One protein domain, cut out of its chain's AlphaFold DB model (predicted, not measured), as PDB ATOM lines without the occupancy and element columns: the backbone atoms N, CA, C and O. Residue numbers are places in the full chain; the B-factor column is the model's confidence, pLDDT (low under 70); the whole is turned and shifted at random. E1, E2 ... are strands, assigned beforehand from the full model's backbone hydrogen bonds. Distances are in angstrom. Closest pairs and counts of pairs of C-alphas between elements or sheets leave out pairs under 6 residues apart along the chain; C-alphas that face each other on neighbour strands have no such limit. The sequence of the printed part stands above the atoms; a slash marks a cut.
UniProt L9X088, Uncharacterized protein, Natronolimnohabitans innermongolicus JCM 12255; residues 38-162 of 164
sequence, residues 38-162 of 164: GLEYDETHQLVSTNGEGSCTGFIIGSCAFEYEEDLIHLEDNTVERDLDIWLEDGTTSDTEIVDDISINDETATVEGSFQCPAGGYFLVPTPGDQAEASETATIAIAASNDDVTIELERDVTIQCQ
ATOM      1  N   GLY A  38      -1.002  33.954  24.690       95.12
ATOM      2  CA  GLY A  38      -1.848  34.881  23.956       95.12
ATOM      3  C   GLY A  38      -1.217  35.278  22.624       95.12
ATOM      4  O   GLY A  38      -0.022  35.571  22.588       95.12
ATOM      5  N   LEU A  39      -2.004  35.304  21.546       95.94
ATOM      6  CA  LEU A  39      -1.574  35.805  20.236       95.94
ATOM      7  C   LEU A  39      -2.509  36.924  19.756       95.94
ATOM      8  O   LEU A  39      -3.720  36.717  19.662       95.94
ATOM      9  N   GLU A  40      -1.944  38.070  19.381       96.06
ATOM     10  CA  GLU A  40      -2.641  39.149  18.670       96.06
ATOM     11  C   GLU A  40      -1.961  39.369  17.312       96.06
ATOM     12  O   GLU A  40      -0.772  39.672  17.248       96.06
ATOM     13  N   TYR A  41      -2.702  39.168  16.220       95.38
ATOM     14  CA  TYR A  41      -2.189  39.301  14.855       95.38
ATOM     15  C   TYR A  41      -3.316  39.581  13.862       95.38
ATOM     16  O   TYR A  41      -4.479  39.243  14.107       95.38
ATOM     17  N   ASP A  42      -2.955  40.152  12.715       95.94
ATOM     18  CA  ASP A  42      -3.846  40.253  11.567       95.94
ATOM     19  C   ASP A  42      -3.622  39.052  10.635       95.94
ATOM     20  O   ASP A  42      -2.509  38.754  10.214       95.94
ATOM     21  N   GLU A  43      -4.697  38.368  10.231       94.12
ATOM     22  CA  GLU A  43      -4.595  37.246   9.278       94.12
ATOM     23  C   GLU A  43      -4.013  37.681   7.918       94.12
ATOM     24  O   GLU A  43      -3.541  36.858   7.128       94.12
ATOM     25  N   THR A  44      -4.104  38.974   7.592       96.38
ATOM     26  CA  THR A  44      -3.614  39.540   6.335       96.38
ATOM     27  C   THR A  44      -2.932  40.885   6.549       96.38
ATOM     28  O   THR A  44      -3.597  41.874   6.859       96.38
ATOM     29  N   HIS A  45      -1.636  40.944   6.252       95.50
ATOM     30  CA  HIS A  45      -0.839  42.166   6.239       95.50
ATOM     31  C   HIS A  45      -0.763  42.737   4.821       95.50
ATOM     32  O   HIS A  45      -0.383  42.056   3.867       95.50
ATOM     33  N   GLN A  46      -1.152  44.004   4.676       96.00
ATOM     34  CA  GLN A  46      -1.152  44.713   3.398       96.00
ATOM     35  C   GLN A  46       0.050  45.650   3.316       96.00
ATOM     36  O   GLN A  46       0.097  46.674   3.994       96.00
ATOM     37  N   LEU A  47       0.982  45.324   2.428       95.25
ATOM     38  CA  LEU A  47       2.173  46.106   2.140       95.25
ATOM     39  C   LEU A  47       1.861  47.074   0.999       95.25
ATOM     40  O   LEU A  47       1.632  46.667  -0.141       95.25
ATOM     41  N   VAL A  48       1.813  48.368   1.307       94.56
ATOM     42  CA  VAL A  48       1.586  49.450   0.334       94.56
ATOM     43  C   VAL A  48       2.897  50.183   0.066       94.56
ATOM     44  O   VAL A  48       3.691  50.378   0.988       94.56
ATOM     45  N   SER A  49       3.156  50.617  -1.171       88.38
ATOM     46  CA  SER A  49       4.450  51.234  -1.538       88.38
ATOM     47  C   SER A  49       4.818  52.454  -0.687       88.38
ATOM     48  O   SER A  49       5.992  52.737  -0.478       88.38
ATOM     49  N   THR A  50       3.822  53.168  -0.146       91.69
ATOM     50  CA  THR A  50       4.031  54.372   0.671       91.69
ATOM     51  C   THR A  50       4.738  54.093   1.992       91.69
ATOM     52  O   THR A  50       5.248  55.035   2.600       91.69
ATOM     53  N   ASN A  51       4.731  52.835   2.435       89.31
ATOM     54  CA  ASN A  51       5.347  52.391   3.682       89.31
ATOM     55  C   ASN A  51       6.675  51.653   3.448       89.31
ATOM     56  O   ASN A  51       7.421  51.472   4.401       89.31
ATOM     57  N   GLY A  52       6.961  51.246   2.207       88.19
ATOM     58  CA  GLY A  52       8.149  50.468   1.864       88.19
ATOM     59  C   GLY A  52       9.300  51.327   1.352       88.19
ATOM     60  O   GLY A  52       9.108  52.415   0.798       88.19
ATOM     61  N   GLU A  53      10.519  50.812   1.481       91.19
ATOM     62  CA  GLU A  53      11.710  51.422   0.901       91.19
ATOM     63  C   GLU A  53      12.004  50.805  -0.467       91.19
ATOM     64  O   GLU A  53      12.360  49.638  -0.607       91.19
ATOM     65  N   GLY A  54      11.828  51.599  -1.523       88.00
ATOM     66  CA  GLY A  54      12.077  51.145  -2.884       88.00
ATOM     67  C   GLY A  54      13.577  51.035  -3.193       88.00
ATOM     68  O   GLY A  54      14.292  52.042  -3.211       88.00
ATOM     69  N   SER A  55      14.036  49.834  -3.535       88.19
ATOM     70  CA  SER A  55      15.424  49.511  -3.869       88.19
ATOM     71  C   SER A  55      15.518  48.875  -5.260       88.19
ATOM     72  O   SER A  55      14.657  48.110  -5.687       88.19
ATOM     73  N   CYS A  56      16.575  49.200  -6.008       86.12
ATOM     74  CA  CYS A  56      16.876  48.562  -7.291       86.12
ATOM     75  C   CYS A  56      18.322  48.072  -7.279       86.12
ATOM     76  O   CYS A  56      19.261  48.875  -7.213       86.12
ATOM     77  N   THR A  57      18.524  46.761  -7.395       79.38
ATOM     78  CA  THR A  57      19.865  46.169  -7.403       79.38
ATOM     79  C   THR A  57      20.280  45.832  -8.834       79.38
ATOM     80  O   THR A  57      19.609  45.091  -9.532       79.38
ATOM     81  N   GLY A  58      21.410  46.375  -9.308       68.00
ATOM     82  CA  GLY A  58      22.008  46.008 -10.603       68.00
ATOM     83  C   GLY A  58      21.882  47.060 -11.717       68.00
ATOM     84  O   GLY A  58      20.806  47.412 -12.180       68.00
ATOM     85  N   PHE A  59      23.030  47.520 -12.226       53.88
ATOM     86  CA  PHE A  59      23.130  48.618 -13.202       53.88
ATOM     87  C   PHE A  59      22.774  48.225 -14.657       53.88
ATOM     88  O   PHE A  59      22.702  49.096 -15.520       53.88
ATOM     89  N   ILE A  60      22.611  46.925 -14.968       57.72
ATOM     90  CA  ILE A  60      22.430  46.426 -16.355       57.72
ATOM     91  C   ILE A  60      21.221  45.474 -16.542       57.72
ATOM     92  O   ILE A  60      20.701  45.380 -17.648       57.72
ATOM     93  N   ILE A  61      20.734  44.782 -15.509       63.22
ATOM     94  CA  ILE A  61      19.513  43.940 -15.562       63.22
ATOM     95  C   ILE A  61      18.905  43.899 -14.152       63.22
ATOM     96  O   ILE A  61      18.728  42.831 -13.576       63.22
ATOM     97  N   GLY A  62      18.752  45.064 -13.526       64.44
ATOM     98  CA  GLY A  62      18.387  45.099 -12.117       64.44
ATOM     99  C   GLY A  62      16.934  44.724 -11.865       64.44
ATOM    100  O   GLY A  62      16.059  45.158 -12.618       64.44
ATOM    101  N   SER A  63      16.691  43.929 -10.824       83.25
ATOM    102  CA  SER A  63      15.372  43.805 -10.207       83.25
ATOM    103  C   SER A  63      15.154  45.012  -9.295       83.25
ATOM    104  O   SER A  63      16.083  45.499  -8.644       83.25
ATOM    105  N   CYS A  64      13.930  45.529  -9.301       89.88
ATOM    106  CA  CYS A  64      13.482  46.530  -8.347       89.88
ATOM    107  C   CYS A  64      12.452  45.880  -7.433       89.88
ATOM    108  O   CYS A  64      11.657  45.053  -7.887       89.88
ATOM    109  N   ALA A  65      12.465  46.277  -6.172       92.88
ATOM    110  CA  ALA A  65      11.505  45.828  -5.189       92.88
ATOM    111  C   ALA A  65      11.314  46.887  -4.098       92.88
ATOM    112  O   ALA A  65      12.134  47.796  -3.961       92.88
ATOM    113  N   PHE A  66      10.223  46.772  -3.355       94.00
ATOM    114  CA  PHE A  66       9.991  47.513  -2.123       94.00
ATOM    115  C   PHE A  66      10.282  46.599  -0.943       94.00
ATOM    116  O   PHE A  66       9.773  45.482  -0.900       94.00
ATOM    117  N   GLU A  67      11.112  47.068  -0.026       94.56
ATOM    118  CA  GLU A  67      11.484  46.359   1.196       94.56
ATOM    119  C   GLU A  67      10.631  46.870   2.367       94.56
ATOM    120  O   GLU A  67      10.325  48.066   2.443       94.56
ATOM    121  N   TYR A  68      10.229  45.957   3.250       95.25
ATOM    122  CA  TYR A  68       9.364  46.205   4.403       95.25
ATOM    123  C   TYR A  68       9.901  45.497   5.645       95.25
ATOM    124  O   TYR A  68      10.445  44.397   5.545       95.25
ATOM    125  N   GLU A  69       9.677  46.108   6.804       95.38
ATOM    126  CA  GLU A  69       9.864  45.520   8.133       95.38
ATOM    127  C   GLU A  69       8.537  45.691   8.882       95.38
ATOM    128  O   GLU A  69       8.083  46.822   9.067       95.38
ATOM    129  N   GLU A  70       7.880  44.590   9.251       95.56
ATOM    130  CA  GLU A  70       6.552  44.620   9.878       95.56
ATOM    131  C   GLU A  70       6.477  43.702  11.102       95.56
ATOM    132  O   GLU A  70       7.011  42.589  11.106       95.56
ATOM    133  N   ASP A  71       5.726  44.149  12.105       96.00
ATOM    134  CA  ASP A  71       5.301  43.341  13.246       96.00
ATOM    135  C   ASP A  71       4.145  42.432  12.796       96.00
ATOM    136  O   ASP A  71       3.119  42.917  12.318       96.00
ATOM    137  N   LEU A  72       4.300  41.113  12.930       94.69
ATOM    138  CA  LEU A  72       3.318  40.125  12.465       94.69
ATOM    139  C   LEU A  72       2.434  39.604  13.587       94.69
ATOM    140  O   LEU A  72       1.222  39.511  13.432       94.69
ATOM    141  N   ILE A  73       3.047  39.214  14.705       96.06
ATOM    142  CA  ILE A  73       2.341  38.596  15.829       96.06
ATOM    143  C   ILE A  73       2.866  39.194  17.125       96.06
ATOM    144  O   ILE A  73       4.053  39.075  17.418       96.06
ATOM    145  N   HIS A  74       1.984  39.771  17.932       96.75
ATOM    146  CA  HIS A  74       2.279  40.120  19.317       96.75
ATOM    147  C   HIS A  74       1.952  38.939  20.234       96.75
ATOM    148  O   HIS A  74       0.881  38.334  20.136       96.75
ATOM    149  N   LEU A  75       2.890  38.605  21.118       95.38
ATOM    150  CA  LEU A  75       2.825  37.454  22.013       95.38
ATOM    151  C   LEU A  75       2.590  37.931  23.448       95.38
ATOM    152  O   LEU A  75       3.289  38.817  23.943       95.38
ATOM    153  N   GLU A  76       1.641  37.315  24.148       95.25
ATOM    154  CA  GLU A  76       1.375  37.593  25.562       95.25
ATOM    155  C   GLU A  76       1.495  36.321  26.409       95.25
ATOM    156  O   GLU A  76       0.778  35.345  26.212       95.25
ATOM    157  N   ASP A  77       2.384  36.324  27.404       93.44
ATOM    158  CA  ASP A  77       2.423  35.256  28.404       93.44
ATOM    159  C   ASP A  77       1.300  35.460  29.440       93.44
ATOM    160  O   ASP A  77       1.374  36.315  30.335       93.44
ATOM    161  N   ASN A  78       0.256  34.640  29.307       92.56
ATOM    162  CA  ASN A  78      -0.926  34.630  30.165       92.56
ATOM    163  C   ASN A  78      -0.808  33.643  31.336       92.56
ATOM    164  O   ASN A  78      -1.773  33.435  32.084       92.56
ATOM    165  N   THR A  79       0.354  33.018  31.536       90.19
ATOM    166  CA  THR A  79       0.588  32.195  32.720       90.19
ATOM    167  C   THR A  79       0.610  33.053  33.986       90.19
ATOM    168  O   THR A  79       0.846  34.263  33.982       90.19
ATOM    169  N   VAL A  80       0.336  32.414  35.126       88.75
ATOM    170  CA  VAL A  80       0.309  33.109  36.422       88.75
ATOM    171  C   VAL A  80       1.698  33.630  36.803       88.75
ATOM    172  O   VAL A  80       1.799  34.677  37.444       88.75
ATOM    173  N   GLU A  81       2.748  32.894  36.434       88.38
ATOM    174  CA  GLU A  81       4.133  33.185  36.815       88.38
ATOM    175  C   GLU A  81       4.888  34.009  35.762       88.38
ATOM    176  O   GLU A  81       5.845  34.690  36.131       88.38
ATOM    177  N   ARG A  82       4.381  34.066  34.519       85.38
ATOM    178  CA  ARG A  82       4.966  34.798  33.384       85.38
ATOM    179  C   ARG A  82       6.406  34.384  33.091       85.38
ATOM    180  O   ARG A  82       7.304  35.225  33.018       85.38
ATOM    181  N   ASP A  83       6.615  33.078  33.058       90.62
ATOM    182  CA  ASP A  83       7.915  32.433  32.957       90.62
ATOM    183  C   ASP A  83       8.027  31.504  31.743       90.62
ATOM    184  O   ASP A  83       8.893  30.631  31.723       90.62
ATOM    185  N   LEU A  84       7.166  31.678  30.733       91.94
ATOM    186  CA  LEU A  84       7.319  30.962  29.477       91.94
ATOM    187  C   LEU A  84       8.560  31.469  28.738       91.94
ATOM    188  O   LEU A  84       8.650  32.636  28.360       91.94
ATOM    189  N   ASP A  85       9.493  30.559  28.475       93.50
ATOM    190  CA  ASP A  85      10.532  30.766  27.475       93.50
ATOM    191  C   ASP A  85       9.882  30.583  26.098       93.50
ATOM    192  O   ASP A  85       9.331  29.516  25.827       93.50
ATOM    193  N   ILE A  86       9.922  31.609  25.245       94.00
ATOM    194  CA  ILE A  86       9.293  31.607  23.915       94.00
ATOM    195  C   ILE A  86      10.381  31.630  22.840       94.00
ATOM    196  O   ILE A  86      11.351  32.376  22.952       94.00
ATOM    197  N   TRP A  87      10.233  30.824  21.790       93.75
ATOM    198  CA  TRP A  87      11.138  30.825  20.641       93.75
ATOM    199  C   TRP A  87      10.417  30.417  19.351       93.75
ATOM    200  O   TRP A  87       9.388  29.741  19.366       93.75
ATOM    201  N   LEU A  88      10.987  30.807  18.211       91.44
ATOM    202  CA  LEU A  88      10.549  30.328  16.901       91.44
ATOM    203  C   LEU A  88      11.142  28.940  16.635       91.44
ATOM    204  O   LEU A  88      12.356  28.750  16.743       91.44
ATOM    205  N   GLU A  89      10.293  27.970  16.301       89.50
ATOM    206  CA  GLU A  89      10.738  26.636  15.872       89.50
ATOM    207  C   GLU A  89      11.102  26.621  14.393       89.50
ATOM    208  O   GLU A  89      12.127  26.051  14.010       89.50
ATOM    209  N   ASP A  90      10.265  27.266  13.583       80.81
ATOM    210  CA  ASP A  90      10.480  27.443  12.157       80.81
ATOM    211  C   ASP A  90       9.878  28.777  11.704       80.81
ATOM    212  O   ASP A  90       8.702  29.075  11.933       80.81
ATOM    213  N   GLY A  91      10.718  29.584  11.066       63.03
ATOM    214  CA  GLY A  91      10.330  30.775  10.325       63.03
ATOM    215  C   GLY A  91      10.478  30.462   8.847       63.03
ATOM    216  O   GLY A  91      11.356  31.007   8.185       63.03
ATOM    217  N   THR A  92       9.719  29.491   8.339       63.62
ATOM    218  CA  THR A  92       9.862  29.105   6.935       63.62
ATOM    219  C   THR A  92       9.359  30.226   6.039       63.62
ATOM    220  O   THR A  92       8.158  30.487   5.948       63.62
ATOM    221  N   THR A  93      10.290  30.842   5.319       58.28
ATOM    222  CA  THR A  93       9.988  31.568   4.095       58.28
ATOM    223  C   THR A  93       9.616  30.536   3.037       58.28
ATOM    224  O   THR A  93      10.259  29.486   2.912       58.28
ATOM    225  N   SER A  94       8.504  30.746   2.331       57.78
ATOM    226  CA  SER A  94       8.175  29.852   1.224       57.78
ATOM    227  C   SER A  94       9.228  30.022   0.110       57.78
ATOM    228  O   SER A  94      10.034  30.946   0.150       57.78
ATOM    229  N   ASP A  95       9.287  29.123  -0.884       58.94
ATOM    230  CA  ASP A  95      10.284  29.153  -1.987       58.94
ATOM    231  C   ASP A  95      10.184  30.400  -2.916       58.94
ATOM    232  O   ASP A  95      10.637  30.394  -4.067       58.94
ATOM    233  N   THR A  96       9.506  31.447  -2.480       66.06
ATOM    234  CA  THR A  96       9.206  32.687  -3.189       66.06
ATOM    235  C   THR A  96      10.187  33.796  -2.799       66.06
ATOM    236  O   THR A  96      11.051  33.651  -1.942       66.06
ATOM    237  N   GLU A  97      10.057  34.936  -3.474       78.00
ATOM    238  CA  GLU A  97      10.924  36.101  -3.287       78.00
ATOM    239  C   GLU A  97      10.292  37.173  -2.374       78.00
ATOM    240  O   GLU A  97      10.843  38.266  -2.303       78.00
ATOM    241  N   ILE A  98       9.134  36.920  -1.732       81.38
ATOM    242  CA  ILE A  98       8.434  37.952  -0.934       81.38
ATOM    243  C   ILE A  98       8.853  37.940   0.529       81.38
ATOM    244  O   ILE A  98       9.006  39.013   1.094       81.38
ATOM    245  N   VAL A  99       9.026  36.782   1.166       83.75
ATOM    246  CA  VAL A  99       9.469  36.730   2.568       83.75
ATOM    247  C   VAL A  99      10.980  36.537   2.599       83.75
ATOM    248  O   VAL A  99      11.476  35.542   2.076       83.75
ATOM    249  N   ASP A 100      11.705  37.481   3.199       82.19
ATOM    250  CA  ASP A 100      13.165  37.401   3.328       82.19
ATOM    251  C   ASP A 100      13.559  36.722   4.644       82.19
ATOM    252  O   ASP A 100      14.269  35.715   4.641       82.19
ATOM    253  N   ASP A 101      13.037  37.225   5.766       87.69
ATOM    254  CA  ASP A 101      13.350  36.713   7.103       87.69
ATOM    255  C   ASP A 101      12.177  36.885   8.077       87.69
ATOM    256  O   ASP A 101      11.363  37.798   7.928       87.69
ATOM    257  N   ILE A 102      12.104  36.012   9.084       90.38
ATOM    258  CA  ILE A 102      11.156  36.100  10.203       90.38
ATOM    259  C   ILE A 102      11.923  35.831  11.495       90.38
ATOM    260  O   ILE A 102      12.609  34.817  11.625       90.38
ATOM    261  N   SER A 103      11.779  36.718  12.476       92.50
ATOM    262  CA  SER A 103      12.493  36.622  13.747       92.50
ATOM    263  C   SER A 103      11.616  37.033  14.927       92.50
ATOM    264  O   SER A 103      10.537  37.593  14.749       92.50
ATOM    265  N   ILE A 104      12.049  36.707  16.147       92.69
ATOM    266  CA  ILE A 104      11.369  37.122  17.375       92.69
ATOM    267  C   ILE A 104      12.174  38.231  18.042       92.69
ATOM    268  O   ILE A 104      13.391  38.125  18.214       92.69
ATOM    269  N   ASN A 105      11.482  39.292  18.429       92.50
ATOM    270  CA  ASN A 105      12.024  40.366  19.231       92.50
ATOM    271  C   ASN A 105      11.668  40.124  20.701       92.50
ATOM    272  O   ASN A 105      10.552  40.396  21.146       92.50
ATOM    273  N   ASP A 106      12.637  39.619  21.464       89.19
ATOM    274  CA  ASP A 106      12.469  39.290  22.885       89.19
ATOM    275  C   ASP A 106      12.135  40.516  23.759       89.19
ATOM    276  O   ASP A 106      11.577  40.371  24.846       89.19
ATOM    277  N   GLU A 107      12.490  41.735  23.328       89.25
ATOM    278  CA  GLU A 107      12.229  42.952  24.110       89.25
ATOM    279  C   GLU A 107      10.756  43.370  24.044       89.25
ATOM    280  O   GLU A 107      10.219  43.903  25.022       89.25
ATOM    281  N   THR A 108      10.116  43.145  22.897       90.69
ATOM    282  CA  THR A 108       8.717  43.507  22.628       90.69
ATOM    283  C   THR A 108       7.772  42.310  22.654       90.69
ATOM    284  O   THR A 108       6.563  42.521  22.684       90.69
ATOM    285  N   ALA A 109       8.310  41.085  22.705       93.25
ATOM    286  CA  ALA A 109       7.571  39.839  22.528       93.25
ATOM    287  C   ALA A 109       6.767  39.834  21.215       93.25
ATOM    288  O   ALA A 109       5.601  39.450  21.179       93.25
ATOM    289  N   THR A 110       7.401  40.281  20.130       95.50
ATOM    290  CA  THR A 110       6.785  40.368  18.802       95.50
ATOM    291  C   THR A 110       7.523  39.469  17.819       95.50
ATOM    292  O   THR A 110       8.749  39.401  17.838       95.50
ATOM    293  N   VAL A 111       6.789  38.789  16.943       94.94
ATOM    294  CA  VAL A 111       7.346  38.167  15.739       94.94
ATOM    295  C   VAL A 111       7.383  39.217  14.636       94.94
ATOM    296  O   VAL A 111       6.338  39.730  14.244       94.94
ATOM    297  N   GLU A 112       8.576  39.530  14.148       95.50
ATOM    298  CA  GLU A 112       8.846  40.528  13.113       95.50
ATOM    299  C   GLU A 112       9.208  39.818  11.802       95.50
ATOM    300  O   GLU A 112       9.872  38.776  11.811       95.50
ATOM    301  N   GLY A 113       8.780  40.374  10.668       93.19
ATOM    302  CA  GLY A 113       9.095  39.858   9.338       93.19
ATOM    303  C   GLY A 113       9.681  40.921   8.419       93.19
ATOM    304  O   GLY A 113       9.254  42.077   8.432       93.19
ATOM    305  N   SER A 114      10.638  40.508   7.589       93.44
ATOM    306  CA  SER A 114      11.154  41.300   6.476       93.44
ATOM    307  C   SER A 114      10.580  40.801   5.155       93.44
ATOM    308  O   SER A 114      10.599  39.598   4.869       93.44
ATOM    309  N   PHE A 115      10.064  41.729   4.344       93.62
ATOM    310  CA  PHE A 115       9.372  41.406   3.098       93.62
ATOM    311  C   PHE A 115       9.872  42.215   1.910       93.62
ATOM    312  O   PHE A 115      10.240  43.381   2.040       93.62
ATOM    313  N   GLN A 116       9.804  41.615   0.725       94.25
ATOM    314  CA  GLN A 116      10.197  42.208  -0.538       94.25
ATOM    315  C   GLN A 116       9.065  42.111  -1.575       94.25
ATOM    316  O   GLN A 116       8.802  41.072  -2.175       94.25
ATOM    317  N   CYS A 117       8.400  43.231  -1.847       94.69
ATOM    318  CA  CYS A 117       7.377  43.295  -2.884       94.69
ATOM    319  C   CYS A 117       7.992  43.613  -4.252       94.69
ATOM    320  O   CYS A 117       8.716  44.605  -4.383       94.69
ATOM    321  N   PRO A 118       7.691  42.838  -5.308       93.12
ATOM    322  CA  PRO A 118       8.237  43.095  -6.633       93.12
ATOM    323  C   PRO A 118       7.765  44.453  -7.159       93.12
ATOM    324  O   PRO A 118       6.586  44.790  -7.072       93.12
ATOM    325  N   ALA A 119       8.671  45.222  -7.760       92.50
ATOM    326  CA  ALA A 119       8.347  46.505  -8.375       92.50
ATOM    327  C   ALA A 119       8.625  46.483  -9.878       92.50
ATOM    328  O   ALA A 119       9.610  45.910 -10.359       92.50
ATOM    329  N   GLY A 120       7.775  47.164 -10.647       85.88
ATOM    330  CA  GLY A 120       8.086  47.477 -12.034       85.88
ATOM    331  C   GLY A 120       9.313  48.389 -12.105       85.88
ATOM    332  O   GLY A 120       9.476  49.284 -11.290       85.88
ATOM    333  N   GLY A 121      10.191  48.202 -13.089       74.25
ATOM    334  CA  GLY A 121      11.366  49.058 -13.269       74.25
ATOM    335  C   GLY A 121      11.691  49.251 -14.742       74.25
ATOM    336  O   GLY A 121      11.668  48.302 -15.530       74.25
ATOM    337  N   TYR A 122      12.001  50.485 -15.145       72.56
ATOM    338  CA  TYR A 122      12.520  50.739 -16.486       72.56
ATOM    339  C   TYR A 122      14.035  50.650 -16.478       72.56
ATOM    340  O   TYR A 122      14.708  51.386 -15.771       72.56
ATOM    341  N   PHE A 123      14.575  49.837 -17.384       68.25
ATOM    342  CA  PHE A 123      16.013  49.615 -17.541       68.25
ATOM    343  C   PHE A 123      16.878  50.899 -17.602       68.25
ATOM    344  O   PHE A 123      18.053  50.885 -17.251       68.25
ATOM    345  N   LEU A 124      16.313  52.022 -18.061       76.31
ATOM    346  CA  LEU A 124      17.033  53.288 -18.234       76.31
ATOM    347  C   LEU A 124      16.905  54.261 -17.051       76.31
ATOM    348  O   LEU A 124      17.522  55.327 -17.097       76.31
ATOM    349  N   VAL A 125      16.117  53.936 -16.022       77.00
ATOM    350  CA  VAL A 125      15.898  54.803 -14.859       77.00
ATOM    351  C   VAL A 125      16.085  53.967 -13.590       77.00
ATOM    352  O   VAL A 125      15.306  53.048 -13.366       77.00
ATOM    353  N   PRO A 126      17.097  54.258 -12.754       72.12
ATOM    354  CA  PRO A 126      17.376  53.501 -11.535       72.12
ATOM    355  C   PRO A 126      16.436  53.932 -10.401       72.12
ATOM    356  O   PRO A 126      16.883  54.300  -9.319       72.12
ATOM    357  N   THR A 127      15.138  53.979 -10.683       80.94
ATOM    358  CA  THR A 127      14.099  54.257  -9.697       80.94
ATOM    359  C   THR A 127      13.089  53.122  -9.749       80.94
ATOM    360  O   THR A 127      12.681  52.763 -10.862       80.94
ATOM    361  N   PRO A 128      12.669  52.589  -8.593       81.69
ATOM    362  CA  PRO A 128      11.542  51.674  -8.551       81.69
ATOM    363  C   PRO A 128      10.331  52.391  -9.155       81.69
ATOM    364  O   PRO A 128      10.112  53.584  -8.923       81.69
ATOM    365  N   GLY A 129       9.645  51.699 -10.054       88.19
ATOM    366  CA  GLY A 129       8.342  52.099 -10.561       88.19
ATOM    367  C   GLY A 129       7.248  51.620  -9.617       88.19
ATOM    368  O   GLY A 129       7.491  51.430  -8.429       88.19
ATOM    369  N   ASP A 130       6.059  51.418 -10.169       92.38
ATOM    370  CA  ASP A 130       4.888  51.015  -9.394       92.38
ATOM    371  C   ASP A 130       5.092  49.615  -8.791       92.38
ATOM    372  O   ASP A 130       5.621  48.707  -9.454       92.38
ATOM    373  N   GLN A 131       4.667  49.441  -7.539       94.12
ATOM    374  CA  GLN A 131       4.632  48.129  -6.905       94.12
ATOM    375  C   GLN A 131       3.714  47.184  -7.694       94.12
ATOM    376  O   GLN A 131       2.617  47.554  -8.116       94.12
ATOM    377  N   ALA A 132       4.163  45.949  -7.913       93.25
ATOM    378  CA  ALA A 132       3.348  44.910  -8.519       93.25
ATOM    379  C   ALA A 132       2.523  44.180  -7.451       93.25
ATOM    380  O   ALA A 132       2.961  43.985  -6.319       93.25
ATOM    381  N   GLU A 133       1.327  43.740  -7.842       94.81
ATOM    382  CA  GLU A 133       0.488  42.902  -6.992       94.81
ATOM    383  C   GLU A 133       1.138  41.527  -6.797       94.81
ATOM    384  O   GLU A 133       1.490  40.846  -7.766       94.81
ATOM    385  N   ALA A 134       1.277  41.116  -5.541       94.25
ATOM    386  CA  ALA A 134       1.791  39.810  -5.157       94.25
ATOM    387  C   ALA A 134       1.197  39.400  -3.805       94.25
ATOM    388  O   ALA A 134       0.818  40.251  -3.003       94.25
ATOM    389  N   SER A 135       1.076  38.100  -3.553       94.12
ATOM    390  CA  SER A 135       0.571  37.599  -2.279       94.12
ATOM    391  C   SER A 135       1.186  36.255  -1.946       94.12
ATOM    392  O   SER A 135       1.402  35.429  -2.836       94.12
ATOM    393  N   GLU A 136       1.431  36.051  -0.661       93.12
ATOM    394  CA  GLU A 136       2.038  34.852  -0.116       93.12
ATOM    395  C   GLU A 136       1.549  34.590   1.304       93.12
ATOM    396  O   GLU A 136       1.158  35.512   2.010       93.12
ATOM    397  N   THR A 137       1.569  33.328   1.721       92.94
ATOM    398  CA  THR A 137       1.296  32.932   3.101       92.94
ATOM    399  C   THR A 137       2.601  32.511   3.764       92.94
ATOM    400  O   THR A 137       3.250  31.582   3.287       92.94
ATOM    401  N   ALA A 138       2.961  33.186   4.852       91.38
ATOM    402  CA  ALA A 138       4.047  32.799   5.739       91.38
ATOM    403  C   ALA A 138       3.491  31.912   6.861       91.38
ATOM    404  O   ALA A 138       2.516  32.288   7.514       91.38
ATOM    405  N   THR A 139       4.107  30.753   7.088       92.69
ATOM    406  CA  THR A 139       3.770  29.875   8.216       92.69
ATOM    407  C   THR A 139       4.780  30.105   9.332       92.69
ATOM    408  O   THR A 139       5.978  29.891   9.149       92.69
ATOM    409  N   ILE A 140       4.285  30.541  10.486       92.94
ATOM    410  CA  ILE A 140       5.072  30.899  11.664       92.94
ATOM    411  C   ILE A 140       4.833  29.831  12.730       92.94
ATOM    412  O   ILE A 140       3.713  29.695  13.234       92.94
ATOM    413  N   ALA A 141       5.878  29.073  13.065       94.00
ATOM    414  CA  ALA A 141       5.846  28.073  14.126       94.00
ATOM    415  C   ALA A 141       6.506  28.627  15.397       94.00
ATOM    416  O   ALA A 141       7.706  28.908  15.428       94.00
ATOM    417  N   ILE A 142       5.706  28.786  16.449       94.38
ATOM    418  CA  ILE A 142       6.110  29.315  17.752       94.38
ATOM    419  C   ILE A 142       6.010  28.189  18.773       94.38
ATOM    420  O   ILE A 142       4.961  27.555  18.905       94.38
ATOM    421  N   ALA A 143       7.069  28.000  19.549       94.81
ATOM    422  CA  ALA A 143       7.024  27.183  20.747       94.81
ATOM    423  C   ALA A 143       7.252  28.040  21.986       94.81
ATOM    424  O   ALA A 143       8.010  29.009  21.983       94.81
ATOM    425  N   ALA A 144       6.582  27.657  23.064       94.44
ATOM    426  CA  ALA A 144       6.804  28.220  24.377       94.44
ATOM    427  C   ALA A 144       6.799  27.118  25.428       94.44
ATOM    428  O   ALA A 144       5.992  26.187  25.365       94.44
ATOM    429  N   SER A 145       7.682  27.202  26.415       95.62
ATOM    430  CA  SER A 145       7.692  26.224  27.499       95.62
ATOM    431  C   SER A 145       8.154  26.796  28.824       95.62
ATOM    432  O   SER A 145       8.962  27.717  28.859       95.62
ATOM    433  N   ASN A 146       7.713  26.156  29.898       93.19
ATOM    434  CA  ASN A 146       8.331  26.232  31.215       93.19
ATOM    435  C   ASN A 146       8.480  24.808  31.792       93.19
ATOM    436  O   ASN A 146       8.349  23.814  31.072       93.19
ATOM    437  N   ASP A 147       8.763  24.685  33.091       91.88
ATOM    438  CA  ASP A 147       8.975  23.386  33.748       91.88
ATOM    439  C   ASP A 147       7.744  22.450  33.694       91.88
ATOM    440  O   ASP A 147       7.895  21.226  33.777       91.88
ATOM    441  N   ASP A 148       6.535  23.004  33.551       89.75
ATOM    442  CA  ASP A 148       5.270  22.272  33.676       89.75
ATOM    443  C   ASP A 148       4.491  22.141  32.356       89.75
ATOM    444  O   ASP A 148       3.682  21.217  32.204       89.75
ATOM    445  N   VAL A 149       4.699  23.058  31.408       91.75
ATOM    446  CA  VAL A 149       3.893  23.187  30.190       91.75
ATOM    447  C   VAL A 149       4.784  23.396  28.967       91.75
ATOM    448  O   VAL A 149       5.762  24.133  29.000       91.75
ATOM    449  N   THR A 150       4.401  22.768  27.855       93.75
ATOM    450  CA  THR A 150       4.936  23.050  26.518       93.75
ATOM    451  C   THR A 150       3.770  23.370  25.592       93.75
ATOM    452  O   THR A 150       2.754  22.668  25.602       93.75
ATOM    453  N   ILE A 151       3.911  24.448  24.833       94.12
ATOM    454  CA  ILE A 151       2.941  24.993  23.892       94.12
ATOM    455  C   ILE A 151       3.637  25.040  22.536       94.12
ATOM    456  O   ILE A 151       4.724  25.592  22.428       94.12
ATOM    457  N   GLU A 152       3.003  24.471  21.521       94.25
ATOM    458  CA  GLU A 152       3.455  24.508  20.130       94.25
ATOM    459  C   GLU A 152       2.291  25.070  19.308       94.25
ATOM    460  O   GLU A 152       1.155  24.589  19.412       94.25
ATOM    461  N   LEU A 153       2.545  26.132  18.548       93.12
ATOM    462  CA  LEU A 153       1.549  26.845  17.759       93.12
ATOM    463  C   LEU A 153       2.089  27.083  16.356       93.12
ATOM    464  O   LEU A 153       3.185  27.597  16.184       93.12
ATOM    465  N   GLU A 154       1.275  26.779  15.355       93.88
ATOM    466  CA  GLU A 154       1.529  27.157  13.967       93.88
ATOM    467  C   GLU A 154       0.454  28.158  13.538       93.88
ATOM    468  O   GLU A 154      -0.741  27.943  13.792       93.88
ATOM    469  N   ARG A 155       0.863  29.274  12.932       93.69
ATOM    470  CA  ARG A 155      -0.043  30.297  12.397       93.69
ATOM    471  C   ARG A 155       0.343  30.666  10.976       93.69
ATOM    472  O   ARG A 155       1.511  30.876  10.678       93.69
ATOM    473  N   ASP A 156      -0.670  30.771  10.126       94.00
ATOM    474  CA  ASP A 156      -0.527  31.211   8.745       94.00
ATOM    475  C   ASP A 156      -0.901  32.693   8.654       94.00
ATOM    476  O   ASP A 156      -2.036  33.071   8.953       94.00
ATOM    477  N   VAL A 157       0.042  33.522   8.218       94.19
ATOM    478  CA  VAL A 157      -0.148  34.962   8.012       94.19
ATOM    479  C   VAL A 157      -0.031  35.262   6.524       94.19
ATOM    480  O   VAL A 157       0.949  34.896   5.876       94.19
ATOM    481  N   THR A 158      -1.038  35.917   5.948       95.00
ATOM    482  CA  THR A 158      -1.018  36.269   4.522       95.00
ATOM    483  C   THR A 158      -0.403  37.647   4.316       95.00
ATOM    484  O   THR A 158      -0.922  38.649   4.792       95.00
ATOM    485  N   ILE A 159       0.659  37.717   3.528       95.50
ATOM    486  CA  ILE A 159       1.311  38.950   3.101       95.50
ATOM    487  C   ILE A 159       0.774  39.329   1.720       95.50
ATOM    488  O   ILE A 159       0.686  38.491   0.815       95.50
ATOM    489  N   GLN A 160       0.370  40.587   1.549       96.19
ATOM    490  CA  GLN A 160      -0.170  41.108   0.293       96.19
ATOM    491  C   GLN A 160       0.526  42.400  -0.114       96.19
ATOM    492  O   GLN A 160       0.327  43.442   0.502       96.19
ATOM    493  N   CYS A 161       1.263  42.349  -1.216       96.31
ATOM    494  CA  CYS A 161       1.777  43.520  -1.908       96.31
ATOM    495  C   CYS A 161       0.640  44.169  -2.699       96.31
ATOM    496  O   CYS A 161       0.150  43.602  -3.679       96.31
ATOM    497  N   GLN A 162       0.205  45.354  -2.278       95.88
ATOM    498  CA  GLN A 162      -0.827  46.113  -2.979       95.88
ATOM    499  C   GLN A 162      -0.220  46.959  -4.103       95.88
ATOM    500  O   GLN A 162       0.759  47.663  -3.858       95.88
TER     501      GLN A 162
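What this domain is: This is residues 38 to 162 of the 164 residues of an uncharacterized protein of Natronolimnohabitans innermongolicus JCM 12255 (UniProt L9X088). A long, narrow sandwich of two strongly twisted sheets, only partly face to face, runs the length of the domain. The larger sheet is built on the long antiparallel strands E4 and E7, with the short strands E1, E3, E6 and E8 beside parts of them; the other is built on the long hairpin of E9 and E10, with E2 and E5 at its edges. The 125 printed residues hold ten named strands, E1 to E10 in order along the chain, and no named helix: the class is all strand. The larger sheet is branched, with antiparallel neighbour pairs, and the other is mixed, in the order E2, E10, E9, E5. The whole is loose, with a radius of gyration of the C-alphas of 17.3 A, and a rod in outline, spanning 61 by 22 by 22 A.

Where its parts are: In the larger sheet, E4 is the longest strand, residues 63 to 77, 41.6 A from C-alpha 63 at (15.372, 43.805, -10.207) to C-alpha 77 at (2.423, 35.256, 28.404). E7, residues 110 to 121, is 33.5 A long. E6 is residues 99 to 105, 17.2 A, and E3 is residues 53 to 57, 12.8 A. E1, residues 38 to 41, begins at C-alpha 38 at (-1.848, 34.881, 23.956), and E8 is residues 128 to 131. In the other sheet, E9 is residues 134 to 145, 35.9 A, and E10 is residues 150 to 161, 35.2 A, ending at C-alpha 161 at (1.777, 43.520, -1.908). E5 is residues 85 to 92, 20.6 A, and E2 is residues 44 to 47.

How they stand to each other: E4 and E7 are antiparallel neighbours at 163 degrees, with N 66 and O 117 2.8 A apart, within hydrogen-bond range. E1, beside residues 73 to 76, and E3, beside residues 63 to 67, lie on one side of E4, and E7 lies on the other side. N 40 and O 74 are 2.9 A apart between E1 and E4; N 55 and O 65 are 2.8 A apart in the hairpin of E3 and E4. E6, E7 and E8 form a meander, each strand the antiparallel neighbour of the one before, with N 112 and O 103 2.8 A apart, and N 129 and O 120 2.7 A apart. In the other sheet, E9 and E10 are antiparallel at 163 degrees, with N 159 and O 136 2.7 A apart. E2 is parallel to E10, with N 45 and O 158 2.8 A apart, and E5 is antiparallel to E9, with N 87 and O 143 2.9 A apart. The two sheets form a sandwich, two sheets face to face, with 80 pairs of C-alphas within 10 A and their best planes 44 degrees apart. Between the sheets, the closest C-alphas of E5 and E6 are those of Gly 91 and Ile 102, 5.4 A apart, and those of E7 and E10 are Cys 117 and Cys 161, 5.7 A apart. E1 runs on into E2 at 44 degrees, and E8 runs on into E9 at 81 degrees.

The domain as a whole: The two C-alphas farthest apart, those of Leu 124 and Asp 148, are 61.6 A apart. The printed part runs from residue 38 to residue 162 and has no cut. No link is long; those of E4 to E5, E5 to E6 and E7 to E8 are short, and the others are tight. The mean pLDDT of the printed part is 88.4, and it is under 70 at residues 58 to 62, residues 91 to 96 and residue 123.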